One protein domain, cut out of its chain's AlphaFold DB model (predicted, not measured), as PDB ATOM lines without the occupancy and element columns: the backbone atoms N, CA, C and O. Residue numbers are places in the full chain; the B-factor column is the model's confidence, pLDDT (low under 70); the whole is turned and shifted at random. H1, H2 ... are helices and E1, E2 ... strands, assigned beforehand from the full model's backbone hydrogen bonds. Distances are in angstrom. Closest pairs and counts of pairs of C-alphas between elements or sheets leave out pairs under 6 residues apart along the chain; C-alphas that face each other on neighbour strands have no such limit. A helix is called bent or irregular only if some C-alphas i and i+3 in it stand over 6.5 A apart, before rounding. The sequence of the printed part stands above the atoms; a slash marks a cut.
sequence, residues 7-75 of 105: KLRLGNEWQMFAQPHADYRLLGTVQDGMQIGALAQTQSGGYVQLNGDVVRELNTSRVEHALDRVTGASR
ATOM      1  N   LYS A   7      20.062  34.494  19.142       82.88
ATOM      2  CA  LYS A   7      21.244  33.641  19.304       82.88
ATOM      3  C   LYS A   7      22.440  34.347  18.687       82.88
ATOM      4  O   LYS A   7      22.390  34.729  17.521       82.88
ATOM      5  N   LEU A   8      23.500  34.521  19.467       82.06
ATOM      6  CA  LEU A   8      24.760  35.093  19.001       82.06
ATOM      7  C   LEU A   8      25.840  34.013  19.014       82.06
ATOM      8  O   LEU A   8      25.841  33.145  19.886       82.06
ATOM      9  N   ARG A   9      26.763  34.069  18.057       80.88
ATOM     10  CA  ARG A   9      27.992  33.267  18.073       80.88
ATOM     11  C   ARG A   9      29.157  34.186  17.752       80.88
ATOM     12  O   ARG A   9      29.192  34.776  16.679       80.88
ATOM     13  N   LEU A  10      30.070  34.356  18.699       81.44
ATOM     14  CA  LEU A  10      31.260  35.186  18.514       81.44
ATOM     15  C   LEU A  10      32.335  34.397  17.760       81.44
ATOM     16  O   LEU A  10      32.410  33.178  17.897       81.44
ATOM     17  N   GLY A  11      33.166  35.085  16.980       78.94
ATOM     18  CA  GLY A  11      34.231  34.465  16.183       78.94
ATOM     19  C   GLY A  11      34.124  34.799  14.699       78.94
ATOM     20  O   GLY A  11      33.361  35.676  14.319       78.94
ATOM     21  N   ASN A  12      34.881  34.105  13.850       77.56
ATOM     22  CA  ASN A  12      35.091  34.515  12.451       77.56
ATOM     23  C   ASN A  12      34.033  33.985  11.465       77.56
ATOM     24  O   ASN A  12      34.124  34.242  10.268       77.56
ATOM     25  N   GLU A  13      33.005  33.279  11.947       76.19
ATOM     26  CA  GLU A  13      31.923  32.717  11.115       76.19
ATOM     27  C   GLU A  13      31.142  33.795  10.333       76.19
ATOM     28  O   GLU A  13      30.474  33.499   9.344       76.19
ATOM     29  N   TRP A  14      31.249  35.067  10.730       80.19
ATOM     30  CA  TRP A  14      30.624  36.191  10.030       80.19
ATOM     31  C   TRP A  14      31.157  36.427   8.618       80.19
ATOM     32  O   TRP A  14      30.444  37.023   7.813       80.19
ATOM     33  N   GLN A  15      32.361  35.941   8.298       79.81
ATOM     34  CA  GLN A  15      32.992  36.112   6.983       79.81
ATOM     35  C   GLN A  15      32.177  35.487   5.842       79.81
ATOM     36  O   GLN A  15      32.300  35.903   4.693       79.81
ATOM     37  N   MET A  16      31.312  34.515   6.155       76.19
ATOM     38  CA  MET A  16      30.398  33.895   5.191       76.19
ATOM     39  C   MET A  16      29.219  34.805   4.815       76.19
ATOM     40  O   MET A  16      28.598  34.607   3.776       76.19
ATOM     41  N   PHE A  17      28.897  35.786   5.665       73.06
ATOM     42  CA  PHE A  17      27.716  36.642   5.527       73.06
ATOM     43  C   PHE A  17      28.064  38.091   5.192       73.06
ATOM     44  O   PHE A  17      27.237  38.792   4.614       73.06
ATOM     45  N   ALA A  18      29.248  38.563   5.577       77.25
ATOM     46  CA  ALA A  18      29.663  39.942   5.367       77.25
ATOM     47  C   ALA A  18      31.174  40.055   5.163       77.25
ATOM     48  O   ALA A  18      31.959  39.261   5.681       77.25
ATOM     49  N   GLN A  19      31.569  41.092   4.429       76.38
ATOM     50  CA  GLN A  19      32.965  41.476   4.268       76.38
ATOM     51  C   GLN A  19      33.402  42.406   5.411       76.38
ATOM     52  O   GLN A  19      32.578  43.169   5.927       76.38
ATOM     53  N   PRO A  20      34.685  42.363   5.816       73.38
ATOM     54  CA  PRO A  20      35.234  43.313   6.772       73.38
ATOM     55  C   PRO A  20      35.087  44.752   6.276       73.38
ATOM     56  O   PRO A  20      35.379  45.050   5.122       73.38
ATOM     57  N   HIS A  21      34.645  45.644   7.164       71.88
ATOM     58  CA  HIS A  21      34.419  47.053   6.851       71.88
ATOM     59  C   HIS A  21      35.004  47.947   7.946       71.88
ATOM     60  O   HIS A  21      34.913  47.612   9.122       71.88
ATOM     61  N   ALA A  22      35.576  49.098   7.590       71.69
ATOM     62  CA  ALA A  22      36.194  50.001   8.571       71.69
ATOM     63  C   ALA A  22      35.165  50.683   9.497       71.69
ATOM     64  O   ALA A  22      35.459  51.007  10.646       71.69
ATOM     65  N   ASP A  23      33.938  50.862   9.008       74.25
ATOM     66  CA  ASP A  23      32.862  51.527   9.755       74.25
ATOM     67  C   ASP A  23      32.182  50.623  10.789       74.25
ATOM     68  O   ASP A  23      31.491  51.108  11.691       74.25
ATOM     69  N   TYR A  24      32.380  49.307  10.670       80.31
ATOM     70  CA  TYR A  24      31.742  48.319  11.525       80.31
ATOM     71  C   TYR A  24      32.763  47.345  12.093       80.31
ATOM     72  O   TYR A  24      33.468  46.641  11.377       80.31
ATOM     73  N   ARG A  25      32.767  47.211  13.412       82.62
ATOM     74  CA  ARG A  25      33.498  46.148  14.078       82.62
ATOM     75  C   ARG A  25      32.680  44.864  14.020       82.62
ATOM     76  O   ARG A  25      31.706  44.715  14.751       82.62
ATOM     77  N   LEU A  26      33.063  43.936  13.154       82.75
ATOM     78  CA  LEU A  26      32.431  42.617  13.078       82.75
ATOM     79  C   LEU A  26      32.821  41.774  14.293       82.75
ATOM     80  O   LEU A  26      34.000  41.648  14.621       82.75
ATOM     81  N   LEU A  27      31.816  41.234  14.978       83.56
ATOM     82  CA  LEU A  27      31.989  40.513  16.244       83.56
ATOM     83  C   LEU A  27      31.725  39.011  16.108       83.56
ATOM     84  O   LEU A  27      32.300  38.206  16.840       83.56
ATOM     85  N   GLY A  28      30.822  38.626  15.210       85.69
ATOM     86  CA  GLY A  28      30.292  37.268  15.180       85.69
ATOM     87  C   GLY A  28      29.105  37.133  14.248       85.69
ATOM     88  O   GLY A  28      28.848  38.013  13.439       85.69
ATOM     89  N   THR A  29      28.348  36.057  14.385       85.88
ATOM     90  CA  THR A  29      27.058  35.874  13.720       85.88
ATOM     91  C   THR A  29      25.904  36.093  14.696       85.88
ATOM     92  O   THR A  29      26.027  35.909  15.910       85.88
ATOM     93  N   VAL A  30      24.768  36.510  14.150       84.62
ATOM     94  CA  VAL A  30      23.499  36.698  14.848       84.62
ATOM     95  C   VAL A  30      22.407  35.939  14.113       84.62
ATOM     96  O   VAL A  30      22.285  36.016  12.891       84.62
ATOM     97  N   GLN A  31      21.595  35.223  14.877       83.94
ATOM     98  CA  GLN A  31      20.385  34.568  14.417       83.94
ATOM     99  C   GLN A  31      19.180  35.181  15.137       83.94
ATOM    100  O   GLN A  31      19.034  35.057  16.358       83.94
ATOM    101  N   ASP A  32      18.308  35.818  14.357       78.50
ATOM    102  CA  ASP A  32      17.001  36.316  14.786       78.50
ATOM    103  C   ASP A  32      15.916  35.456  14.126       78.50
ATOM    104  O   ASP A  32      15.564  35.613  12.953       78.50
ATOM    105  N   GLY A  33      15.452  34.454  14.873       79.69
ATOM    106  CA  GLY A  33      14.539  33.425  14.381       79.69
ATOM    107  C   GLY A  33      15.111  32.620  13.212       79.69
ATOM    108  O   GLY A  33      16.077  31.873  13.386       79.69
ATOM    109  N   MET A  34      14.503  32.744  12.028       79.31
ATOM    110  CA  MET A  34      14.960  32.056  10.810       79.31
ATOM    111  C   MET A  34      16.051  32.820  10.050       79.31
ATOM    112  O   MET A  34      16.642  32.274   9.124       79.31
ATOM    113  N   GLN A  35      16.316  34.080  10.405       78.88
ATOM    114  CA  GLN A  35      17.272  34.914   9.689       78.88
ATOM    115  C   GLN A  35      18.630  34.895  10.390       78.88
ATOM    116  O   GLN A  35      18.745  35.308  11.544       78.88
ATOM    117  N   ILE A  36      19.666  34.462   9.672       82.25
ATOM    118  CA  ILE A  36      21.058  34.437  10.140       82.25
ATOM    119  C   ILE A  36      21.852  35.493   9.366       82.25
ATOM    120  O   ILE A  36      21.628  35.690   8.173       82.25
ATOM    121  N   GLY A  37      22.746  36.209  10.045       85.62
ATOM    122  CA  GLY A  37      23.679  37.144   9.418       85.62
ATOM    123  C   GLY A  37      24.891  37.432  10.297       85.62
ATOM    124  O   GLY A  37      25.033  36.884  11.389       85.62
ATOM    125  N   ALA A  38      25.761  38.312   9.830       86.44
ATOM    126  CA  ALA A  38      26.884  38.829  10.592       86.44
ATOM    127  C   ALA A  38      26.413  39.874  11.615       86.44
ATOM    128  O   ALA A  38      25.640  40.772  11.302       86.44
ATOM    129  N   LEU A  39      26.888  39.761  12.848       87.12
ATOM    130  CA  LEU A  39      26.777  40.759  13.897       87.12
ATOM    131  C   LEU A  39      27.939  41.740  13.767       87.12
ATOM    132  O   LEU A  39      29.108  41.355  13.884       87.12
ATOM    133  N   ALA A  40      27.608  43.014  13.607       86.56
ATOM    134  CA  ALA A  40      28.577  44.090  13.600       86.56
ATOM    135  C   ALA A  40      28.197  45.180  14.601       86.56
ATOM    136  O   ALA A  40      27.024  45.421  14.884       86.56
ATOM    137  N   GLN A  41      29.206  45.842  15.145       83.88
ATOM    138  CA  GLN A  41      29.065  46.987  16.023       83.88
ATOM    139  C   GLN A  41      29.493  48.244  15.271       83.88
ATOM    140  O   GLN A  41      30.569  48.303  14.684       83.88
ATOM    141  N   THR A  42      28.633  49.248  15.274       84.56
ATOM    142  CA  THR A  42      28.911  50.573  14.711       84.56
ATOM    143  C   THR A  42      29.882  51.345  15.605       84.56
ATOM    144  O   THR A  42      29.958  51.090  16.808       84.56
ATOM    145  N   GLN A  43      30.577  52.342  15.056       78.44
ATOM    146  CA  GLN A  43      31.454  53.224  15.845       78.44
ATOM    147  C   GLN A  43      30.711  53.959  16.976       78.44
ATOM    148  O   GLN A  43      31.294  54.248  18.015       78.44
ATOM    149  N   SER A  44      29.406  54.192  16.812       75.19
ATOM    150  CA  SER A  44      28.537  54.797  17.829       75.19
ATOM    151  C   SER A  44      28.141  53.837  18.961       75.19
ATOM    152  O   SER A  44      27.353  54.210  19.826       75.19
ATOM    153  N   GLY A  45      28.616  52.587  18.942       77.81
ATOM    154  CA  GLY A  45      28.290  51.560  19.937       77.81
ATOM    155  C   GLY A  45      26.977  50.810  19.686       77.81
ATOM    156  O   GLY A  45      26.672  49.864  20.405       77.81
ATOM    157  N   GLY A  46      26.214  51.174  18.650       82.69
ATOM    158  CA  GLY A  46      25.020  50.433  18.232       82.69
ATOM    159  C   GLY A  46      25.362  49.108  17.548       82.69
ATOM    160  O   GLY A  46      26.448  48.965  16.984       82.69
ATOM    161  N   TYR A  47      24.425  48.160  17.548       84.50
ATOM    162  CA  TYR A  47      24.592  46.851  16.913       84.50
ATOM    163  C   TYR A  47      23.741  46.720  15.652       84.50
ATOM    164  O   TYR A  47      22.582  47.130  15.615       84.50
ATOM    165  N   VAL A  48      24.311  46.106  14.619       85.50
ATOM    166  CA  VAL A  48      23.657  45.859  13.334       85.50
ATOM    167  C   VAL A  48      23.855  44.411  12.900       85.50
ATOM    168  O   VAL A  48      24.879  43.785  13.175       85.50
ATOM    169  N   GLN A  49      22.856  43.878  12.210       83.75
ATOM    170  CA  GLN A  49      22.939  42.646  11.447       83.75
ATOM    171  C   GLN A  49      23.269  42.986   9.995       83.75
ATOM    172  O   GLN A  49      22.560  43.767   9.359       83.75
ATOM    173  N   LEU A  50      24.316  42.363   9.473       83.00
ATOM    174  CA  LEU A  50      24.749  42.445   8.088       83.00
ATOM    175  C   LEU A  50      24.469  41.113   7.397       83.00
ATOM    176  O   LEU A  50      24.808  40.048   7.911       83.00
ATOM    177  N   ASN A  51      23.839  41.160   6.232       83.69
ATOM    178  CA  ASN A  51      23.705  40.002   5.356       83.69
ATOM    179  C   ASN A  51      23.928  40.459   3.913       83.69
ATOM    180  O   ASN A  51      23.033  41.045   3.297       83.69
ATOM    181  N   GLY A  52      25.148  40.268   3.414       74.56
ATOM    182  CA  GLY A  52      25.616  40.874   2.172       74.56
ATOM    183  C   GLY A  52      25.508  42.400   2.230       74.56
ATOM    184  O   GLY A  52      26.108  43.035   3.093       74.56
ATOM    185  N   ASP A  53      24.705  42.968   1.329       72.06
ATOM    186  CA  ASP A  53      24.460  44.416   1.200       72.06
ATOM    187  C   ASP A  53      23.370  44.937   2.168       72.06
ATOM    188  O   ASP A  53      23.148  46.136   2.328       72.06
ATOM    189  N   VAL A  54      22.643  44.033   2.834       73.50
ATOM    190  CA  VAL A  54      21.524  44.414   3.701       73.50
ATOM    191  C   VAL A  54      22.016  44.662   5.123       73.50
ATOM    192  O   VAL A  54      22.461  43.741   5.808       73.50
ATOM    193  N   VAL A  55      21.843  45.901   5.590       83.06
ATOM    194  CA  VAL A  55      22.088  46.316   6.977       83.06
ATOM    195  C   VAL A  55      20.762  46.453   7.719       83.06
ATOM    196  O   VAL A  55      19.866  47.179   7.284       83.06
ATOM    197  N   ARG A  56      20.632  45.779   8.861       81.00
ATOM    198  CA  ARG A  56      19.493  45.912   9.773       81.00
ATOM    199  C   ARG A  56      19.983  46.326  11.152       81.00
ATOM    200  O   ARG A  56      20.788  45.630  11.755       81.00
ATOM    201  N   GLU A  57      19.446  47.413  11.682       81.25
ATOM    202  CA  GLU A  57      19.706  47.810  13.067       81.25
ATOM    203  C   GLU A  57      19.073  46.815  14.044       81.25
ATOM    204  O   GLU A  57      17.904  46.438  13.915       81.25
ATOM    205  N   LEU A  58      19.866  46.370  15.017       80.00
ATOM    206  CA  LEU A  58      19.418  45.512  16.101       80.00
ATOM    207  C   LEU A  58      19.200  46.345  17.361       80.00
ATOM    208  O   LEU A  58      19.867  47.346  17.607       80.00
ATOM    209  N   ASN A  59      18.264  45.901  18.195       80.56
ATOM    210  CA  ASN A  59      18.041  46.532  19.487       80.56
ATOM    211  C   ASN A  59      19.226  46.241  20.424       80.56
ATOM    212  O   ASN A  59      19.467  45.078  20.754       80.56
ATOM    213  N   THR A  60      19.913  47.295  20.868       78.06
ATOM    214  CA  THR A  60      21.115  47.224  21.711       78.06
ATOM    215  C   THR A  60      20.907  46.362  22.949       78.06
ATOM    216  O   THR A  60      21.628  45.388  23.120       78.06
ATOM    217  N   SER A  61      19.854  46.609  23.732       77.50
ATOM    218  CA  SER A  61      19.595  45.859  24.967       77.50
ATOM    219  C   SER A  61      19.394  44.362  24.717       77.50
ATOM    220  O   SER A  61      19.809  43.527  25.514       77.50
ATOM    221  N   ARG A  62      18.785  43.980  23.582       75.75
ATOM    222  CA  ARG A  62      18.628  42.557  23.223       75.75
ATOM    223  C   ARG A  62      19.958  41.913  22.854       75.75
ATOM    224  O   ARG A  62      20.176  40.754  23.201       75.75
ATOM    225  N   VAL A  63      20.807  42.639  22.128       77.81
ATOM    226  CA  VAL A  63      22.140  42.160  21.760       77.81
ATOM    227  C   VAL A  63      23.010  42.048  23.002       77.81
ATOM    228  O   VAL A  63      23.636  41.016  23.170       77.81
ATOM    229  N   GLU A  64      22.977  43.025  23.905       80.69
ATOM    230  CA  GLU A  64      23.703  42.994  25.177       80.69
ATOM    231  C   GLU A  64      23.271  41.819  26.056       80.69
ATOM    232  O   GLU A  64      24.121  41.070  26.521       80.69
ATOM    233  N   HIS A  65      21.966  41.572  26.213       78.81
ATOM    234  CA  HIS A  65      21.482  40.401  26.953       78.81
ATOM    235  C   HIS A  65      21.909  39.071  26.323       78.81
ATOM    236  O   HIS A  65      22.198  38.103  27.029       78.81
ATOM    237  N   ALA A  66      21.922  38.985  24.991       76.44
ATOM    238  CA  ALA A  66      22.386  37.788  24.301       76.44
ATOM    239  C   ALA A  66      23.916  37.655  24.367       76.44
ATOM    240  O   ALA A  66      24.424  36.539  24.463       76.44
ATOM    241  N   LEU A  67      24.640  38.775  24.354       78.62
ATOM    242  CA  LEU A  67      26.089  38.836  24.469       78.62
ATOM    243  C   LEU A  67      26.526  38.416  25.868       78.62
ATOM    244  O   LEU A  67      27.386  37.560  25.969       78.62
ATOM    245  N   ASP A  68      25.878  38.916  26.919       76.56
ATOM    246  CA  ASP A  68      26.090  38.491  28.308       76.56
ATOM    247  C   ASP A  68      25.916  36.973  28.457       76.56
ATOM    248  O   ASP A  68      26.788  36.283  28.986       76.56
ATOM    249  N   ARG A  69      24.858  36.416  27.853       73.81
ATOM    250  CA  ARG A  69      24.639  34.964  27.805       73.81
ATOM    251  C   ARG A  69      25.763  34.210  27.103       73.81
ATOM    252  O   ARG A  69      26.180  33.155  27.575       73.81
ATOM    253  N   VAL A  70      26.226  34.717  25.961       70.62
ATOM    254  CA  VAL A  70      27.287  34.075  25.179       70.62
ATOM    255  C   VAL A  70      28.628  34.220  25.869       70.62
ATOM    256  O   VAL A  70      29.337  33.232  25.952       70.62
ATOM    257  N   THR A  71      28.980  35.380  26.410       68.12
ATOM    258  CA  THR A  71      30.222  35.613  27.153       68.12
ATOM    259  C   THR A  71      30.247  34.813  28.455       68.12
ATOM    260  O   THR A  71      31.272  34.217  28.779       68.12
ATOM    261  N   GLY A  72      29.108  34.700  29.146       58.66
ATOM    262  CA  GLY A  72      28.931  33.803  30.287       58.66
ATOM    263  C   GLY A  72      29.116  32.326  29.920       58.66
ATOM    264  O   GLY A  72      29.741  31.588  30.677       58.66
ATOM    265  N   ALA A  73      28.661  31.911  28.732       53.72
ATOM    266  CA  ALA A  73      28.857  30.561  28.190       53.72
ATOM    267  C   ALA A  73      30.233  30.340  27.519       53.72
ATOM    268  O   ALA A  73      30.675  29.208  27.356       53.72
ATOM    269  N   SER A  74      30.935  31.411  27.133       50.19
ATOM    270  CA  SER A  74      32.208  31.375  26.393       50.19
ATOM    271  C   SER A  74      33.402  30.991  27.260       50.19
ATOM    272  O   SER A  74      34.475  30.720  26.723       50.19
ATOM    273  N   ARG A  75      33.233  30.932  28.585       50.41
ATOM    274  CA  ARG A  75      34.284  30.446  29.488       50.41
ATOM    275  C   ARG A  75      34.682  28.989  29.218       50.41
ATOM    276  O   ARG A  75      35.795  28.622  29.568       50.41
TER     277      ARG A  75
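This is residues 7 to 75 of the 105 residues of an uncharacterized protein of Variovorax sp. PAMC 28711 (UniProt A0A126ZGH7). One strongly twisted sheet of five strands, with its long strands E2 and E3 bent in the middle, has a helix on each face: the short H1 packs on E2 and E3, and the long H2 crosses the opposite face slantwise over the edge strand E1. The printed part has 69 residues, with two named helices and five named strands in the order E1, H1, E2, E3, E4, E5, H2 along the chain, and the sheet's order is E1, E2, E3, E4, E5, antiparallel throughout. The class is mixed, helices and strands. The whole is compact and rounded, with a radius of gyration of the C-alphas of 11.0 A and spans of 30 by 24 by 22 A.

Begin at the edge strand E1, residues 7 to 10; beside it is E2, residues 24 to 32, antiparallel at 147 degrees, with N 9 and O 29 2.9 A apart. H1, residues 12 to 16, is on the sheet at a height of 7.5 A, only just over E3, residues 35 to 42, on which 3 of its C-alphas fall; the closest C-alphas of H1 and E3, Trp 14 and Ala 38, are 4.6 A apart. E2 bends by 78 degrees at residue 27 and E3 by 54 degrees at residue 38; in this hairpin look at N 39 and O 28, 2.7 A apart. E2 to E5 form a meander, each strand the antiparallel neighbour of the one before. E4, residues 47 to 51, makes a hairpin with E3, with N 38 and O 50 2.8 A apart, and another with the edge strand E5, residues 54 to 58, with N 49 and O 56 2.7 A apart. H2, residues 60 to 75, is on the opposite face from H1 at a height of 8.6 A, over E1 and slantwise to it at 58 degrees on the local plane, only just short of across; the C-alphas of Leu 8 and Ala 66, their closest, are 6.4 A apart. Of the O i to N i+4 pairs, 11 of 12 in H2 and 0 of 1 in H1 are within hydrogen-bond range; in H1 both O i to N i+3 pairs are. E1 is apart from E4 and E5.

Find C-alpha 7 at (21.244, 33.641, 19.304), where E1 begins its 10.2 A. H1 is 8.7 A long, E2 19.3 A, and E3 20.1 A from C-alpha 35 at (17.272, 34.914, 9.689). E4 is 13.5 A, E5 12.6 A, and H2 22.7 A, ending at C-alpha 75 at (34.284, 30.446, 29.488).

The C-alphas farthest apart, Asp 53 and Arg 75, are 33.0 A apart. The printed part has no cut and no long link. Mean pLDDT of the printed part is 78.0; residues 71 to 75, in H2, are under 70.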